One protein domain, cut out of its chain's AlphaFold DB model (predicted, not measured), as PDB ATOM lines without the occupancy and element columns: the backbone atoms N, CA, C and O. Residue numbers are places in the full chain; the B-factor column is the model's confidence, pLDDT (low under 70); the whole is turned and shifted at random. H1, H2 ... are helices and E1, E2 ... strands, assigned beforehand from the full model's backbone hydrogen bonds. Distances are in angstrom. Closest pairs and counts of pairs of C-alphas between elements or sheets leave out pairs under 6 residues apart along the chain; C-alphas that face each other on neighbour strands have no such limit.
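This is residues 33 to 161 of the 193 residues of the protein "Thioredoxin-like protein" of Lentinula edodes (UniProt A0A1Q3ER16). With little regular structure, a small mixed sheet, E2 E1 E3, has H1 and H3 over one face and H2 over the other; residues 123 to 161 loop away beyond E3. Of 129 printed residues, under half are in named elements, mixed in class. The whole is compact, radius of gyration of the C-alphas 14.5 A, spans 41 by 34 by 30 A.

H1, residues 41 to 49, only just touches H3, 104 to 112, with 3 pairs of C-alphas within 8 A, the closest Phe 41 and Asp 105. E1, 57 to 63, H2, 68 to 82, and E2, 94 to 100, form a strand-helix-strand unit, parallel strands joined through a helix, its crossover right-handed; N 61 to O 97 is 2.8 A. E3, 120 to 122, is antiparallel to E1, N 60 to O 122 2.8 A. O i to N i+4 pairs are within hydrogen-bond range throughout H1 and H3, 8 of 11 in H2.

H1 begins at (112.114, 172.185, 141.839); E3 ends at (96.811, 170.457, 140.490). H2 is 22.6 A long.

The printed part has no cut; pLDDT is under 70 at residues 52 to 54, 86 to 91 and 125 to 161.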
ATOM      1  N   LEU A  33     101.223 182.712 127.204       71.50
ATOM      2  CA  LEU A  33     100.995 181.497 127.969       71.50
ATOM      3  C   LEU A  33     102.209 180.605 127.734       71.50
ATOM      4  O   LEU A  33     102.553 180.303 126.589       71.50
ATOM      5  N   GLU A  34     102.908 180.270 128.810       77.25
ATOM      6  CA  GLU A  34     104.130 179.475 128.735       77.25
ATOM      7  C   GLU A  34     103.830 178.020 129.102       77.25
ATOM      8  O   GLU A  34     103.045 177.733 130.011       77.25
ATOM      9  N   HIS A  35     104.451 177.099 128.361       83.69
ATOM     10  CA  HIS A  35     104.412 175.670 128.645       83.69
ATOM     11  C   HIS A  35     105.780 175.227 129.154       83.69
ATOM     12  O   HIS A  35     106.743 175.179 128.386       83.69
ATOM     13  N   TYR A  36     105.856 174.889 130.435       85.56
ATOM     14  CA  TYR A  36     107.074 174.401 131.068       85.56
ATOM     15  C   TYR A  36     107.072 172.875 131.018       85.56
ATOM     16  O   TYR A  36     106.422 172.230 131.841       85.56
ATOM     17  N   ALA A  37     107.764 172.323 130.020       86.12
ATOM     18  CA  ALA A  37     108.051 170.895 129.967       86.12
ATOM     19  C   ALA A  37     109.053 170.541 131.079       86.12
ATOM     20  O   ALA A  37     110.028 171.270 131.248       86.12
ATOM     21  N   ASP A  38     108.792 169.464 131.817       85.62
ATOM     22  CA  ASP A  38     109.725 168.845 132.774       85.62
ATOM     23  C   ASP A  38     110.378 169.812 133.757       85.62
ATOM     24  O   ASP A  38     111.598 169.943 133.841       85.62
ATOM     25  N   ALA A  39     109.544 170.541 134.494       86.94
ATOM     26  CA  ALA A  39     110.036 171.554 135.412       86.94
ATOM     27  C   ALA A  39     110.675 170.941 136.670       86.94
ATOM     28  O   ALA A  39     110.049 170.166 137.394       86.94
ATOM     29  N   ASP A  40     111.895 171.392 136.962       88.38
ATOM     30  CA  ASP A  40     112.646 171.120 138.187       88.38
ATOM     31  C   ASP A  40     112.081 171.878 139.402       88.38
ATOM     32  O   ASP A  40     111.264 172.805 139.283       88.38
ATOM     33  N   PHE A  41     112.559 171.534 140.602       87.38
ATOM     34  CA  PHE A  41     112.114 172.185 141.839       87.38
ATOM     35  C   PHE A  41     112.403 173.699 141.856       87.38
ATOM     36  O   PHE A  41     111.617 174.497 142.390       87.38
ATOM     37  N   GLY A  42     113.515 174.124 141.253       87.50
ATOM     38  CA  GLY A  42     113.899 175.527 141.130       87.50
ATOM     39  C   GLY A  42     112.930 176.304 140.242       87.50
ATOM     40  O   GLY A  42     112.415 177.354 140.653       87.50
ATOM     41  N   THR A  43     112.619 175.766 139.063       89.25
ATOM     42  CA  THR A  43     111.630 176.332 138.140       89.25
ATOM     43  C   THR A  43     110.244 176.366 138.773       89.25
ATOM     44  O   THR A  43     109.601 177.421 138.764       89.25
ATOM     45  N   PHE A  44     109.821 175.283 139.428       88.50
ATOM     46  CA  PHE A  44     108.544 175.224 140.138       88.50
ATOM     47  C   PHE A  44     108.401 176.350 141.166       88.50
ATOM     48  O   PHE A  44     107.392 177.065 141.188       88.50
ATOM     49  N   LYS A  45     109.419 176.549 142.012       86.62
ATOM     50  CA  LYS A  45     109.413 177.594 143.043       86.62
ATOM     51  C   LYS A  45     109.418 178.986 142.423       86.62
ATOM     52  O   LYS A  45     108.688 179.867 142.879       86.62
ATOM     53  N   LYS A  46     110.200 179.183 141.361       87.75
ATOM     54  CA  LYS A  46     110.264 180.452 140.636       87.75
ATOM     55  C   LYS A  46     108.903 180.801 140.040       87.75
ATOM     56  O   LYS A  46     108.454 181.927 140.205       87.75
ATOM     57  N   VAL A  47     108.242 179.859 139.370       85.75
ATOM     58  CA  VAL A  47     106.954 180.070 138.688       85.75
ATOM     59  C   VAL A  47     105.789 180.138 139.671       85.75
ATOM     60  O   VAL A  47     104.853 180.893 139.449       85.75
ATOM     61  N   THR A  48     105.842 179.423 140.793       83.19
ATOM     62  CA  THR A  48     104.759 179.454 141.783       83.19
ATOM     63  C   THR A  48     104.857 180.656 142.715       83.19
ATOM     64  O   THR A  48     103.834 181.249 143.036       83.19
ATOM     65  N   SER A  49     106.058 181.031 143.155       79.62
ATOM     66  CA  SER A  49     106.260 182.078 144.169       79.62
ATOM     67  C   SER A  49     106.868 183.370 143.620       79.62
ATOM     68  O   SER A  49     107.037 184.322 144.374       79.62
ATOM     69  N   GLY A  50     107.234 183.412 142.339       77.88
ATOM     70  CA  GLY A  50     107.847 184.585 141.721       77.88
ATOM     71  C   GLY A  50     106.843 185.633 141.232       77.88
ATOM     72  O   GLY A  50     105.646 185.354 141.123       77.88
ATOM     73  N   PRO A  51     107.331 186.824 140.853       73.25
ATOM     74  CA  PRO A  51     106.496 187.937 140.390       73.25
ATOM     75  C   PRO A  51     105.747 187.630 139.086       73.25
ATOM     76  O   PRO A  51     104.681 188.179 138.835       73.25
ATOM     77  N   GLN A  52     106.249 186.710 138.251       67.94
ATOM     78  CA  GLN A  52     105.577 186.318 137.000       67.94
ATOM     79  C   GLN A  52     104.241 185.589 137.208       67.94
ATOM     80  O   GLN A  52     103.500 185.349 136.260       67.94
ATOM     81  N   SER A  53     103.958 185.222 138.449       69.06
ATOM     82  CA  SER A  53     102.831 184.396 138.842       69.06
ATOM     83  C   SER A  53     101.677 185.206 139.443       69.06
ATOM     84  O   SER A  53     100.630 184.651 139.782       69.06
ATOM     85  N   GLU A  54     101.881 186.517 139.582       67.62
ATOM     86  CA  GLU A  54     100.879 187.488 139.995       67.62
ATOM     87  C   GLU A  54      99.935 187.758 138.815       67.62
ATOM     88  O   GLU A  54     100.350 188.192 137.740       67.62
ATOM     89  N   GLY A  55      98.648 187.452 138.994       72.12
ATOM     90  CA  GLY A  55      97.641 187.606 137.940       72.12
ATOM     91  C   GLY A  55      97.645 186.498 136.881       72.12
ATOM     92  O   GLY A  55      97.141 186.719 135.781       72.12
ATOM     93  N   ARG A  56      98.201 185.319 137.193       77.00
ATOM     94  CA  ARG A  56      98.117 184.110 136.357       77.00
ATOM     95  C   ARG A  56      97.854 182.876 137.211       77.00
ATOM     96  O   ARG A  56      98.297 182.806 138.358       77.00
ATOM     97  N   LEU A  57      97.162 181.897 136.645       82.88
ATOM     98  CA  LEU A  57      97.029 180.571 137.239       82.88
ATOM     99  C   LEU A  57      98.080 179.646 136.639       82.88
ATOM    100  O   LEU A  57      98.365 179.728 135.453       82.88
ATOM    101  N   VAL A  58      98.652 178.774 137.464       85.94
ATOM    102  CA  VAL A  58      99.632 177.775 137.025       85.94
ATOM    103  C   VAL A  58      99.006 176.408 137.226       85.94
ATOM    104  O   VAL A  58      98.668 176.044 138.350       85.94
ATOM    105  N   LEU A  59      98.824 175.675 136.140       86.94
ATOM    106  CA  LEU A  59      98.330 174.311 136.126       86.94
ATOM    107  C   LEU A  59      99.529 173.365 136.131       86.94
ATOM    108  O   LEU A  59     100.366 173.439 135.239       86.94
ATOM    109  N   VAL A  60      99.614 172.497 137.133       89.56
ATOM    110  CA  VAL A  60     100.715 171.546 137.304       89.56
ATOM    111  C   VAL A  60     100.206 170.140 137.025       89.56
ATOM    112  O   VAL A  60      99.367 169.646 137.774       89.56
ATOM    113  N   ASP A  61     100.693 169.506 135.965       90.88
ATOM    114  CA  ASP A  61     100.403 168.114 135.615       90.88
ATOM    115  C   ASP A  61     101.542 167.200 136.073       90.88
ATOM    116  O   ASP A  61     102.693 167.395 135.688       90.88
ATOM    117  N   PHE A  62     101.219 166.221 136.912       91.69
ATOM    118  CA  PHE A  62     102.139 165.176 137.340       91.69
ATOM    119  C   PHE A  62     101.978 163.974 136.413       91.69
ATOM    120  O   PHE A  62     100.902 163.364 136.367       91.69
ATOM    121  N   TYR A  63     103.056 163.620 135.717       92.44
ATOM    122  CA  TYR A  63     103.077 162.543 134.733       92.44
ATOM    123  C   TYR A  63     104.271 161.596 134.947       92.44
ATOM    124  O   TYR A  63     105.087 161.806 135.846       92.44
ATOM    125  N   ALA A  64     104.321 160.513 134.171       92.00
ATOM    126  CA  ALA A  64     105.455 159.591 134.079       92.00
ATOM    127  C   ALA A  64     105.513 158.984 132.669       92.00
ATOM    128  O   ALA A  64     104.476 158.892 132.000       92.00
ATOM    129  N   ASP A  65     106.677 158.505 132.233       90.50
ATOM    130  CA  ASP A  65     106.859 157.999 130.866       90.50
ATOM    131  C   ASP A  65     106.080 156.703 130.604       90.50
ATOM    132  O   ASP A  65     105.505 156.514 129.525       90.50
ATOM    133  N   TRP A  66     105.972 155.831 131.613       89.50
ATOM    134  CA  TRP A  66     105.188 154.588 131.546       89.50
ATOM    135  C   TRP A  66     103.666 154.813 131.582       89.50
ATOM    136  O   TRP A  66     102.884 153.878 131.373       89.50
ATOM    137  N   CYS A  67     103.212 156.039 131.845       87.81
ATOM    138  CA  CYS A  67     101.800 156.362 131.982       87.81
ATOM    139  C   CYS A  67     101.146 156.625 130.615       87.81
ATOM    140  O   CYS A  67     101.007 157.760 130.165       87.81
ATOM    141  N   GLN A  68     100.634 155.569 129.980       86.75
ATOM    142  CA  GLN A  68      99.872 155.669 128.726       86.75
ATOM    143  C   GLN A  68      98.730 156.718 128.738       86.75
ATOM    144  O   GLN A  68      98.620 157.482 127.777       86.75
ATOM    145  N   PRO A  69      97.871 156.824 129.778       86.12
ATOM    146  CA  PRO A  69      96.822 157.847 129.785       86.12
ATOM    147  C   PRO A  69      97.365 159.278 129.895       86.12
ATOM    148  O   PRO A  69      96.711 160.202 129.413       86.12
ATOM    149  N   CYS A  70      98.561 159.471 130.458       88.19
ATOM    150  CA  CYS A  70      99.207 160.779 130.536       88.19
ATOM    151  C   CYS A  70      99.538 161.318 129.132       88.19
ATOM    152  O   CYS A  70      99.258 162.480 128.844       88.19
ATOM    153  N   HIS A  71      99.992 160.455 128.213       87.12
ATOM    154  CA  HIS A  71     100.286 160.832 126.821       87.12
ATOM    155  C   HIS A  71      99.072 161.384 126.061       87.12
ATOM    156  O   HIS A  71      99.226 162.206 125.159       87.12
ATOM    157  N   MET A  72      97.851 160.972 126.421       86.44
ATOM    158  CA  MET A  72      96.624 161.532 125.834       86.44
ATOM    159  C   MET A  72      96.288 162.920 126.392       86.44
ATOM    160  O   MET A  72      95.667 163.728 125.699       86.44
ATOM    161  N   LEU A  73      96.703 163.208 127.627       85.50
ATOM    162  CA  LEU A  73      96.461 164.479 128.300       85.50
ATOM    163  C   LEU A  73      97.459 165.563 127.868       85.50
ATOM    164  O   LEU A  73      97.059 166.709 127.656       85.50
ATOM    165  N   SER A  74      98.726 165.206 127.646       86.81
ATOM    166  CA  SER A  74      99.787 166.129 127.217       86.81
ATOM    167  C   SER A  74      99.414 167.030 126.019       86.81
ATOM    168  O   SER A  74      99.595 168.249 126.115       86.81
ATOM    169  N   PRO A  75      98.851 166.532 124.894       89.00
ATOM    170  CA  PRO A  75      98.470 167.395 123.771       89.00
ATOM    171  C   PRO A  75      97.295 168.331 124.096       89.00
ATOM    172  O   PRO A  75      97.211 169.430 123.539       89.00
ATOM    173  N   ILE A  76      96.404 167.938 125.010       85.81
ATOM    174  CA  ILE A  76      95.283 168.773 125.462       85.81
ATOM    175  C   ILE A  76      95.829 169.948 126.278       85.81
ATOM    176  O   ILE A  76      95.494 171.101 126.010       85.81
ATOM    177  N   LEU A  77      96.736 169.668 127.214       85.12
ATOM    178  CA  LEU A  77      97.400 170.678 128.037       85.12
ATOM    179  C   LEU A  77      98.241 171.650 127.201       85.12
ATOM    180  O   LEU A  77      98.158 172.866 127.384       85.12
ATOM    181  N   LYS A  78      98.963 171.139 126.202       86.38
ATOM    182  CA  LYS A  78      99.699 171.969 125.239       86.38
ATOM    183  C   LYS A  78      98.781 172.859 124.398       86.38
ATOM    184  O   LYS A  78      99.152 173.975 124.038       86.38
ATOM    185  N   SER A  79      97.577 172.389 124.079       83.00
ATOM    186  CA  SER A  79      96.590 173.192 123.349       83.00
ATOM    187  C   SER A  79      96.056 174.347 124.203       83.00
ATOM    188  O   SER A  79      95.801 175.423 123.669       83.00
ATOM    189  N   ILE A  80      95.941 174.153 125.521       81.81
ATOM    190  CA  ILE A  80      95.528 175.197 126.470       81.81
ATOM    191  C   ILE A  80      96.592 176.294 126.556       81.81
ATOM    192  O   ILE A  80      96.259 177.466 126.418       81.81
ATOM    193  N   SER A  81      97.868 175.929 126.706       81.62
ATOM    194  CA  SER A  81      98.956 176.914 126.729       81.62
ATOM    195  C   SER A  81      99.173 177.595 125.375       81.62
ATOM    196  O   SER A  81      99.584 178.745 125.315       81.62
ATOM    197  N   SER A  82      98.864 176.926 124.263       82.00
ATOM    198  CA  SER A  82      99.005 177.526 122.928       82.00
ATOM    199  C   SER A  82      97.856 178.471 122.564       82.00
ATOM    200  O   SER A  82      98.000 179.275 121.642       82.00
ATOM    201  N   ASN A  83      96.712 178.383 123.249       77.75
ATOM    202  CA  ASN A  83      95.531 179.170 122.923       77.75
ATOM    203  C   ASN A  83      95.494 180.479 123.738       77.75
ATOM    204  O   ASN A  83      95.229 180.434 124.937       77.75
ATOM    205  N   PRO A  84      95.683 181.661 123.117       70.00
ATOM    206  CA  PRO A  84      95.694 182.945 123.822       70.00
ATOM    207  C   PRO A  84      94.360 183.301 124.490       70.00
ATOM    208  O   PRO A  84      94.362 184.100 125.433       70.00
ATOM    209  N   ASP A  85      93.258 182.700 124.034       70.00
ATOM    210  CA  ASP A  85      91.910 182.877 124.577       70.00
ATOM    211  C   ASP A  85      91.616 181.913 125.735       70.00
ATOM    212  O   ASP A  85      90.582 182.035 126.393       70.00
ATOM    213  N   ALA A  86      92.525 180.973 126.026       67.44
ATOM    214  CA  ALA A  86      92.419 180.133 127.207       67.44
ATOM    215  C   ALA A  86      92.522 181.006 128.463       67.44
ATOM    216  O   ALA A  86      93.554 181.610 128.790       67.44
ATOM    217  N   ARG A  87      91.395 181.096 129.158       68.38
ATOM    218  CA  ARG A  87      91.240 181.802 130.419       68.38
ATOM    219  C   ARG A  87      90.526 180.882 131.386       68.38
ATOM    220  O   ARG A  87      89.637 180.126 130.992       68.38
ATOM    221  N   SER A  88      90.900 180.982 132.651       66.94
ATOM    222  CA  SER A  88      90.042 180.491 133.723       66.94
ATOM    223  C   SER A  88      88.728 181.280 133.704       66.94
ATOM    224  O   SER A  88      88.675 182.391 133.172       66.94
ATOM    225  N   GLY A  89      87.661 180.763 134.293       57.56
ATOM    226  CA  GLY A  89      86.440 181.539 134.539       57.56
ATOM    227  C   GLY A  89      86.603 182.779 135.444       57.56
ATOM    228  O   GLY A  89      85.718 183.625 135.440       57.56
ATOM    229  N   THR A  90      87.740 182.977 136.121       58.72
ATOM    230  CA  THR A  90      88.166 184.250 136.744       58.72
ATOM    231  C   THR A  90      88.735 185.245 135.734       58.72
ATOM    232  O   THR A  90      89.097 186.362 136.096       58.72
ATOM    233  N   GLY A  91      88.850 184.860 134.462       67.00
ATOM    234  CA  GLY A  91      89.453 185.671 133.410       67.00
ATOM    235  C   GLY A  91      90.982 185.718 133.463       67.00
ATOM    236  O   GLY A  91      91.587 186.509 132.739       67.00
ATOM    237  N   LEU A  92      91.622 184.886 134.292       72.06
ATOM    238  CA  LEU A  92      93.079 184.827 134.400       72.06
ATOM    239  C   LEU A  92      93.685 183.914 133.318       72.06
ATOM    240  O   LEU A  92      93.102 182.873 133.001       72.06
ATOM    241  N   PRO A  93      94.850 184.273 132.746       77.81
ATOM    242  CA  PRO A  93      95.621 183.371 131.891       77.81
ATOM    243  C   PRO A  93      96.116 182.155 132.690       77.81
ATOM    244  O   PRO A  93      96.416 182.275 133.882       77.81
ATOM    245  N   VAL A  94      96.201 181.002 132.025       82.38
ATOM    246  CA  VAL A  94      96.565 179.711 132.626       82.38
ATOM    247  C   VAL A  94      97.878 179.199 132.034       82.38
ATOM    248  O   VAL A  94      97.900 178.661 130.933       82.38
ATOM    249  N   ASP A  95      98.969 179.338 132.774       86.31
ATOM    250  CA  ASP A  95     100.248 178.724 132.423       86.31
ATOM    251  C   ASP A  95     100.207 177.228 132.753       86.31
ATOM    252  O   ASP A  95      99.591 176.816 133.738       86.31
ATOM    253  N   VAL A  96     100.856 176.406 131.933       88.56
ATOM    254  CA  VAL A  96     100.859 174.947 132.094       88.56
ATOM    255  C   VAL A  96     102.278 174.484 132.377       88.56
ATOM    256  O   VAL A  96     103.225 174.878 131.698       88.56
ATOM    257  N   MET A  97     102.420 173.633 133.381       91.06
ATOM    258  CA  MET A  97     103.682 173.063 133.810       91.06
ATOM    259  C   MET A  97     103.519 171.560 133.997       91.06
ATOM    260  O   MET A  97     102.605 171.116 134.682       91.06
ATOM    261  N   THR A  98     104.414 170.781 133.411       92.06
ATOM    262  CA  THR A  98     104.454 169.323 133.559       92.06
ATOM    263  C   THR A  98     105.624 168.932 134.453       92.06
ATOM    264  O   THR A  98     106.717 169.481 134.307       92.06
ATOM    265  N   ILE A  99     105.397 167.997 135.369       92.44
ATOM    266  CA  ILE A  99     106.403 167.430 136.266       92.44
ATOM    267  C   ILE A  99     106.454 165.929 136.024       92.44
ATOM    268  O   ILE A  99     105.456 165.236 136.243       92.44
ATOM    269  N   ASP A 100     107.627 165.435 135.651       93.19
ATOM    270  CA  ASP A 100     107.903 164.006 135.641       93.19
ATOM    271  C   ASP A 100     108.098 163.502 137.076       93.19
ATOM    272  O   ASP A 100     109.014 163.919 137.781       93.19
ATOM    273  N   THR A 101     107.232 162.594 137.510       91.62
ATOM    274  CA  THR A 101     107.273 161.979 138.840       91.62
ATOM    275  C   THR A 101     108.324 160.884 138.995       91.62
ATOM    276  O   THR A 101     108.518 160.420 140.118       91.62
ATOM    277  N   GLU A 102     109.012 160.480 137.927       91.19
ATOM    278  CA  GLU A 102     110.151 159.560 138.002       91.19
ATOM    279  C   GLU A 102     111.459 160.292 138.335       91.19
ATOM    280  O   GLU A 102     112.313 159.726 139.024       91.19
ATOM    281  N   SER A 103     111.576 161.567 137.954       90.62
ATOM    282  CA  SER A 103     112.693 162.447 138.319       90.62
ATOM    283  C   SER A 103     112.845 162.662 139.837       90.62
ATOM    284  O   SER A 103     111.869 162.636 140.591       90.62
ATOM    285  N   GLU A 104     114.074 162.922 140.305       89.81
ATOM    286  CA  GLU A 104     114.369 163.150 141.735       89.81
ATOM    287  C   GLU A 104     113.528 164.301 142.323       89.81
ATOM    288  O   GLU A 104     112.865 164.137 143.353       89.81
ATOM    289  N   ASP A 105     113.479 165.433 141.619       89.19
ATOM    290  CA  ASP A 105     112.705 166.613 142.014       89.19
ATOM    291  C   ASP A 105     111.192 166.353 141.974       89.19
ATOM    292  O   ASP A 105     110.439 166.776 142.862       89.19
ATOM    293  N   GLY A 106     110.722 165.643 140.947       88.81
ATOM    294  CA  GLY A 106     109.307 165.344 140.779       88.81
ATOM    295  C   GLY A 106     108.777 164.367 141.819       88.81
ATOM    296  O   GLY A 106     107.634 164.513 142.258       88.81
ATOM    297  N   GLN A 107     109.605 163.440 142.305       90.38
ATOM    298  CA  GLN A 107     109.257 162.587 143.441       90.38
ATOM    299  C   GLN A 107     109.075 163.400 144.729       90.38
ATOM    300  O   GLN A 107     108.132 163.147 145.487       90.38
ATOM    301  N   GLU A 108     109.936 164.386 144.999       90.81
ATOM    302  CA  GLU A 108     109.791 165.258 146.171       90.81
ATOM    303  C   GLU A 108     108.515 166.107 146.078       90.81
ATOM    304  O   GLU A 108     107.724 166.171 147.030       90.81
ATOM    305  N   LEU A 109     108.261 166.707 144.912       89.25
ATOM    306  CA  LEU A 109     107.042 167.474 144.653       89.25
ATOM    307  C   LEU A 109     105.795 166.587 144.747       89.25
ATOM    308  O   LEU A 109     104.833 166.957 145.421       89.25
ATOM    309  N   GLY A 110     105.826 165.389 144.168       88.19
ATOM    310  CA  GLY A 110     104.749 164.407 144.255       88.19
ATOM    311  C   GLY A 110     104.418 164.040 145.703       88.19
ATOM    312  O   GLY A 110     103.249 164.052 146.092       88.19
ATOM    313  N   ARG A 111     105.434 163.827 146.551       89.12
ATOM    314  CA  ARG A 111     105.248 163.592 147.996       89.12
ATOM    315  C   ARG A 111     104.635 164.802 148.696       89.12
ATOM    316  O   ARG A 111     103.699 164.646 149.481       89.12
ATOM    317  N   LYS A 112     105.120 166.010 148.393       87.94
ATOM    318  CA  LYS A 112     104.620 167.264 148.975       87.94
ATOM    319  C   LYS A 112     103.150 167.517 148.634       87.94
ATOM    320  O   LYS A 112     102.383 167.933 149.500       87.94
ATOM    321  N   PHE A 113     102.755 167.222 147.398       85.81
ATOM    322  CA  PHE A 113     101.379 167.339 146.916       85.81
ATOM    323  C   PHE A 113     100.532 166.077 147.150       85.81
ATOM    324  O   PHE A 113      99.360 166.059 146.777       85.81
ATOM    325  N   LYS A 114     101.089 165.056 147.822       87.62
ATOM    326  CA  LYS A 114     100.439 163.773 148.144       87.62
ATOM    327  C   LYS A 114      99.824 163.092 146.916       87.62
ATOM    328  O   LYS A 114      98.694 162.607 146.962       87.62
ATOM    329  N   ILE A 115     100.563 163.078 145.812       85.88
ATOM    330  CA  ILE A 115     100.155 162.423 144.571       85.88
ATOM    331  C   ILE A 115     100.305 160.912 144.746       85.88
ATOM    332  O   ILE A 115     101.390 160.419 145.042       85.88
ATOM    333  N   THR A 116      99.202 160.181 144.593       83.56
ATOM    334  CA  THR A 116      99.153 158.715 144.749       83.56
ATOM    335  C   THR A 116      98.843 157.979 143.449       83.56
ATOM    336  O   THR A 116      99.023 156.767 143.382       83.56
ATOM    337  N   ALA A 117      98.369 158.691 142.426       85.50
ATOM    338  CA  ALA A 117      97.998 158.138 141.130       85.50
ATOM    339  C   ALA A 117      98.302 159.142 140.011       85.50
ATOM    340  O   ALA A 117      98.280 160.354 140.233       85.50
ATOM    341  N   LEU A 118      98.561 158.632 138.808       86.31
ATOM    342  CA  LEU A 118      98.833 159.423 137.609       86.31
ATOM    343  C   LEU A 118      97.771 159.143 136.529       86.31
ATOM    344  O   LEU A 118      97.257 158.020 136.476       86.31
ATOM    345  N   PRO A 119      97.466 160.113 135.647       86.06
ATOM    346  CA  PRO A 119      97.860 161.524 135.734       86.06
ATOM    347  C   PRO A 119      97.118 162.240 136.869       86.06
ATOM    348  O   PRO A 119      95.949 161.955 137.138       86.06
ATOM    349  N   THR A 120      97.774 163.202 137.516       86.44
ATOM    350  CA  THR A 120      97.106 164.113 138.455       86.44
ATOM    351  C   THR A 120      97.467 165.546 138.114       86.44
ATOM    352  O   THR A 120      98.636 165.905 138.120       86.44
ATOM    353  N   VAL A 121      96.457 166.391 137.918       86.81
ATOM    354  CA  VAL A 121      96.651 167.825 137.676       86.81
ATOM    355  C   VAL A 121      96.254 168.628 138.916       86.81
ATOM    356  O   VAL A 121      95.236 168.354 139.556       86.81
ATOM    357  N   ARG A 122      97.052 169.619 139.308       83.88
ATOM    358  CA  ARG A 122      96.811 170.457 140.490       83.88
ATOM    359  C   ARG A 122      97.142 171.914 140.215       83.88
ATOM    360  O   ARG A 122      98.015 172.231 139.418       83.88
ATOM    361  N   PHE A 123      96.487 172.804 140.949       83.56
ATOM    362  CA  PHE A 123      96.897 174.199 141.042       83.56
ATOM    363  C   PHE A 123      97.672 174.386 142.358       83.56
ATOM    364  O   PHE A 123      97.151 174.067 143.425       83.56
ATOM    365  N   PRO A 124      98.915 174.891 142.340       74.19
ATOM    366  CA  PRO A 124      99.719 175.044 143.550       74.19
ATOM    367  C   PRO A 124      99.301 176.267 144.384       74.19
ATOM    368  O   PRO A 124      99.573 176.314 145.580       74.19
ATOM    369  N   LYS A 125      98.632 177.254 143.768       64.56
ATOM    370  CA  LYS A 125      98.126 178.468 144.435       64.56
ATOM    371  C   LYS A 125      96.673 178.390 144.901       64.56
ATOM    372  O   LYS A 125      96.257 179.209 145.710       64.56
ATOM    373  N   ALA A 126      95.909 177.433 144.388       51.97
ATOM    374  CA  ALA A 126      94.514 177.224 144.741       51.97
ATOM    375  C   ALA A 126      94.315 175.727 144.954       51.97
ATOM    376  O   ALA A 126      94.525 174.935 144.040       51.97
ATOM    377  N   VAL A 127      93.953 175.316 146.166       34.84
ATOM    378  CA  VAL A 127      93.667 173.906 146.430       34.84
ATOM    379  C   VAL A 127      92.357 173.559 145.729       34.84
ATOM    380  O   VAL A 127      91.274 173.835 146.227       34.84
ATOM    381  N   CYS A 128      92.472 172.956 144.552       40.41
ATOM    382  CA  CYS A 128      91.362 172.381 143.813       40.41
ATOM    383  C   CYS A 128      91.631 170.882 143.640       40.41
ATOM    384  O   CYS A 128      92.715 170.470 143.210       40.41
ATOM    385  N   THR A 129      90.657 170.055 144.009       29.02
ATOM    386  CA  THR A 129      90.697 168.607 143.793       29.02
ATOM    387  C   THR A 129      89.862 168.261 142.583       29.02
ATOM    388  O   THR A 129      88.683 168.591 142.528       29.02
ATOM    389  N   ILE A 130      90.486 167.575 141.629       36.50
ATOM    390  CA  ILE A 130      89.789 167.027 140.480       36.50
ATOM    391  C   ILE A 130      88.907 165.874 140.967       36.50
ATOM    392  O   ILE A 130      89.423 164.904 141.522       36.50
ATOM    393  N   SER A 131      87.594 165.977 140.773       29.38
ATOM    394  CA  SER A 131      86.655 164.873 140.980       29.38
ATOM    395  C   SER A 131      86.143 164.395 139.624       29.38
ATOM    396  O   SER A 131      85.682 165.195 138.805       29.38
ATOM    397  N   TRP A 132      86.270 163.091 139.385       32.62
ATOM    398  CA  TRP A 132      85.822 162.422 138.171       32.62
ATOM    399  C   TRP A 132      84.352 162.018 138.322       32.62
ATOM    400  O   TRP A 132      84.036 161.147 139.130       32.62
ATOM    401  N   GLU A 133      83.459 162.590 137.514       36.16
ATOM    402  CA  GLU A 133      82.084 162.097 137.347       36.16
ATOM    403  C   GLU A 133      81.876 161.579 135.924       36.16
ATOM    404  O   GLU A 133      82.471 162.105 134.985       36.16
ATOM    405  N   ARG A 134      81.047 160.536 135.780       32.19
ATOM    406  CA  ARG A 134      80.797 159.764 134.551       32.19
ATOM    407  C   ARG A 134      79.590 160.316 133.776       32.19
ATOM    408  O   ARG A 134      78.497 160.345 134.320       32.19
ATOM    409  N   PHE A 135      79.782 160.696 132.516       41.12
ATOM    410  CA  PHE A 135      78.833 161.346 131.601       41.12
ATOM    411  C   PHE A 135      79.221 161.093 130.133       41.12
ATOM    412  O   PHE A 135      80.346 160.750 129.807       41.12
ATOM    413  N   ASP A 136      78.271 161.232 129.219       37.75
ATOM    414  CA  ASP A 136      78.422 160.906 127.799       37.75
ATOM    415  C   ASP A 136      78.596 162.179 126.943       37.75
ATOM    416  O   ASP A 136      77.624 162.899 126.716       37.75
ATOM    417  N   GLY A 137      79.801 162.452 126.414       37.75
ATOM    418  CA  GLY A 137      80.007 163.388 125.284       37.75
ATOM    419  C   GLY A 137      81.129 164.435 125.424       37.75
ATOM    420  O   GLY A 137      81.365 164.991 126.492       37.75
ATOM    421  N   MET A 138      81.825 164.738 124.314       35.47
ATOM    422  CA  MET A 138      83.009 165.619 124.263       35.47
ATOM    423  C   MET A 138      82.667 167.104 124.042       35.47
ATOM    424  O   MET A 138      82.409 167.531 122.917       35.47
ATOM    425  N   LYS A 139      82.765 167.909 125.109       32.62
ATOM    426  CA  LYS A 139      83.013 169.364 125.076       32.62
ATOM    427  C   LYS A 139      83.852 169.752 126.299       32.62
ATOM    428  O   LYS A 139      83.448 169.473 127.422       32.62
ATOM    429  N   VAL A 140      84.988 170.422 126.091       38.38
ATOM    430  CA  VAL A 140      85.805 170.973 127.187       38.38
ATOM    431  C   VAL A 140      85.172 172.297 127.609       38.38
ATOM    432  O   VAL A 140      85.311 173.306 126.919       38.38
ATOM    433  N   LYS A 141      84.390 172.283 128.690       33.59
ATOM    434  CA  LYS A 141      83.748 173.478 129.247       33.59
ATOM    435  C   LYS A 141      84.310 173.734 130.641       33.59
ATOM    436  O   LYS A 141      84.138 172.913 131.535       33.59
ATOM    437  N   TRP A 142      84.959 174.881 130.810       41.84
ATOM    438  CA  TRP A 142      85.417 175.372 132.104       41.84
ATOM    439  C   TRP A 142      84.204 175.823 132.922       41.84
ATOM    440  O   TRP A 142      83.436 176.671 132.464       41.84
ATOM    441  N   HIS A 143      84.010 175.243 134.106       34.81
ATOM    442  CA  HIS A 143      83.072 175.771 135.091       34.81
ATOM    443  C   HIS A 143      83.879 176.294 136.273       34.81
ATOM    444  O   HIS A 143      84.480 175.522 137.017       34.81
ATOM    445  N   GLU A 144      83.931 177.615 136.406       40.09
ATOM    446  CA  GLU A 144      84.507 178.273 137.571       40.09
ATOM    447  C   GLU A 144      83.375 178.587 138.533       40.09
ATOM    448  O   GLU A 144      82.521 179.424 138.248       40.09
ATOM    449  N   GLN A 145      83.341 177.871 139.651       33.66
ATOM    450  CA  GLN A 145      82.388 178.133 140.716       33.66
ATOM    451  C   GLN A 145      83.182 178.479 141.968       33.66
ATOM    452  O   GLN A 145      83.588 177.619 142.740       33.66
ATOM    453  N   LEU A 146      83.466 179.773 142.103       47.78
ATOM    454  CA  LEU A 146      83.991 180.369 143.322       47.78
ATOM    455  C   LEU A 146      82.802 180.662 144.234       47.78
ATOM    456  O   LEU A 146      82.078 181.611 143.964       47.78
ATOM    457  N   ASN A 147      82.586 179.850 145.268       30.89
ATOM    458  CA  ASN A 147      81.867 180.271 146.471       30.89
ATOM    459  C   ASN A 147      82.249 179.354 147.652       30.89
ATOM    460  O   ASN A 147      82.008 178.153 147.595       30.89
ATOM    461  N   ASP A 148      82.878 179.965 148.658       34.66
ATOM    462  CA  ASP A 148      83.142 179.610 150.070       34.66
ATOM    463  C   ASP A 148      83.437 178.178 150.575       34.66
ATOM    464  O   ASP A 148      83.935 178.059 151.690       34.66
ATOM    465  N   GLU A 149      83.292 177.100 149.806       35.34
ATOM    466  CA  GLU A 149      83.850 175.785 150.165       35.34
ATOM    467  C   GLU A 149      84.508 175.128 148.943       35.34
ATOM    468  O   GLU A 149      83.935 174.983 147.865       35.34
ATOM    469  N   HIS A 150      85.790 174.805 149.104       39.44
ATOM    470  CA  HIS A 150      86.761 174.555 148.041       39.44
ATOM    471  C   HIS A 150      86.506 173.293 147.192       39.44
ATOM    472  O   HIS A 150      86.983 172.211 147.541       39.44
ATOM    473  N   VAL A 151      85.896 173.436 146.007       29.94
ATOM    474  CA  VAL A 151      85.955 172.414 144.940       29.94
ATOM    475  C   VAL A 151      86.043 173.071 143.553       29.94
ATOM    476  O   VAL A 151      85.177 173.849 143.175       29.94
ATOM    477  N   CYS A 152      87.060 172.715 142.759       35.97
ATOM    478  CA  CYS A 152      87.147 173.074 141.337       35.97
ATOM    479  C   CYS A 152      87.253 171.781 140.524       35.97
ATOM    480  O   CYS A 152      88.199 171.015 140.706       35.97
ATOM    481  N   HIS A 153      86.281 171.526 139.649       31.36
ATOM    482  CA  HIS A 153      86.236 170.319 138.822       31.36
ATOM    483  C   HIS A 153      87.017 170.507 137.512       31.36
ATOM    484  O   HIS A 153      86.757 171.438 136.752       31.36
ATOM    485  N   LEU A 154      87.923 169.570 137.214       39.50
ATOM    486  CA  LEU A 154      88.533 169.373 135.895       39.50
ATOM    487  C   LEU A 154      87.988 168.056 135.319       39.50
ATOM    488  O   LEU A 154      88.354 166.981 135.776       39.50
ATOM    489  N   LEU A 155      87.090 168.109 134.337       35.75
ATOM    490  CA  LEU A 155      86.551 166.898 133.706       35.75
ATOM    491  C   LEU A 155      87.288 166.636 132.383       35.75
ATOM    492  O   LEU A 155      87.106 167.377 131.417       35.75
ATOM    493  N   ILE A 156      88.120 165.589 132.336       33.22
ATOM    494  CA  ILE A 156      88.772 165.092 131.110       33.22
ATOM    495  C   ILE A 156      87.926 163.925 130.564       33.22
ATOM    496  O   ILE A 156      87.676 162.961 131.281       33.22
ATOM    497  N   TYR A 157      87.464 164.012 129.310       34.59
ATOM    498  CA  TYR A 157      86.529 163.054 128.695       34.59
ATOM    499  C   TYR A 157      87.128 162.285 127.507       34.59
ATOM    500  O   TYR A 157      87.631 162.905 126.572       34.59
ATOM    501  N   HIS A 158      86.973 160.953 127.495       33.91
ATOM    502  CA  HIS A 158      87.220 160.070 126.339       33.91
ATOM    503  C   HIS A 158      85.897 159.600 125.693       33.91
ATOM    504  O   HIS A 158      84.928 159.366 126.416       33.91
ATOM    505  N   PRO A 159      85.834 159.418 124.359       35.81
ATOM    506  CA  PRO A 159      84.636 158.950 123.665       35.81
ATOM    507  C   PRO A 159      84.533 157.414 123.648       35.81
ATOM    508  O   PRO A 159      85.483 156.725 123.283       35.81
ATOM    509  N   VAL A 160      83.345 156.883 123.955       34.47
ATOM    510  CA  VAL A 160      82.911 155.536 123.543       34.47
ATOM    511  C   VAL A 160      81.935 155.725 122.373       34.47
ATOM    512  O   VAL A 160      81.036 156.563 122.482       34.47
ATOM    513  N   PRO A 161      82.080 155.017 121.241       35.84
ATOM    514  CA  PRO A 161      81.130 155.128 120.139       35.84
ATOM    515  C   PRO A 161      79.745 154.622 120.573       35.84
ATOM    516  O   PRO A 161      79.600 153.472 120.992       35.84
TER     517      PRO A 161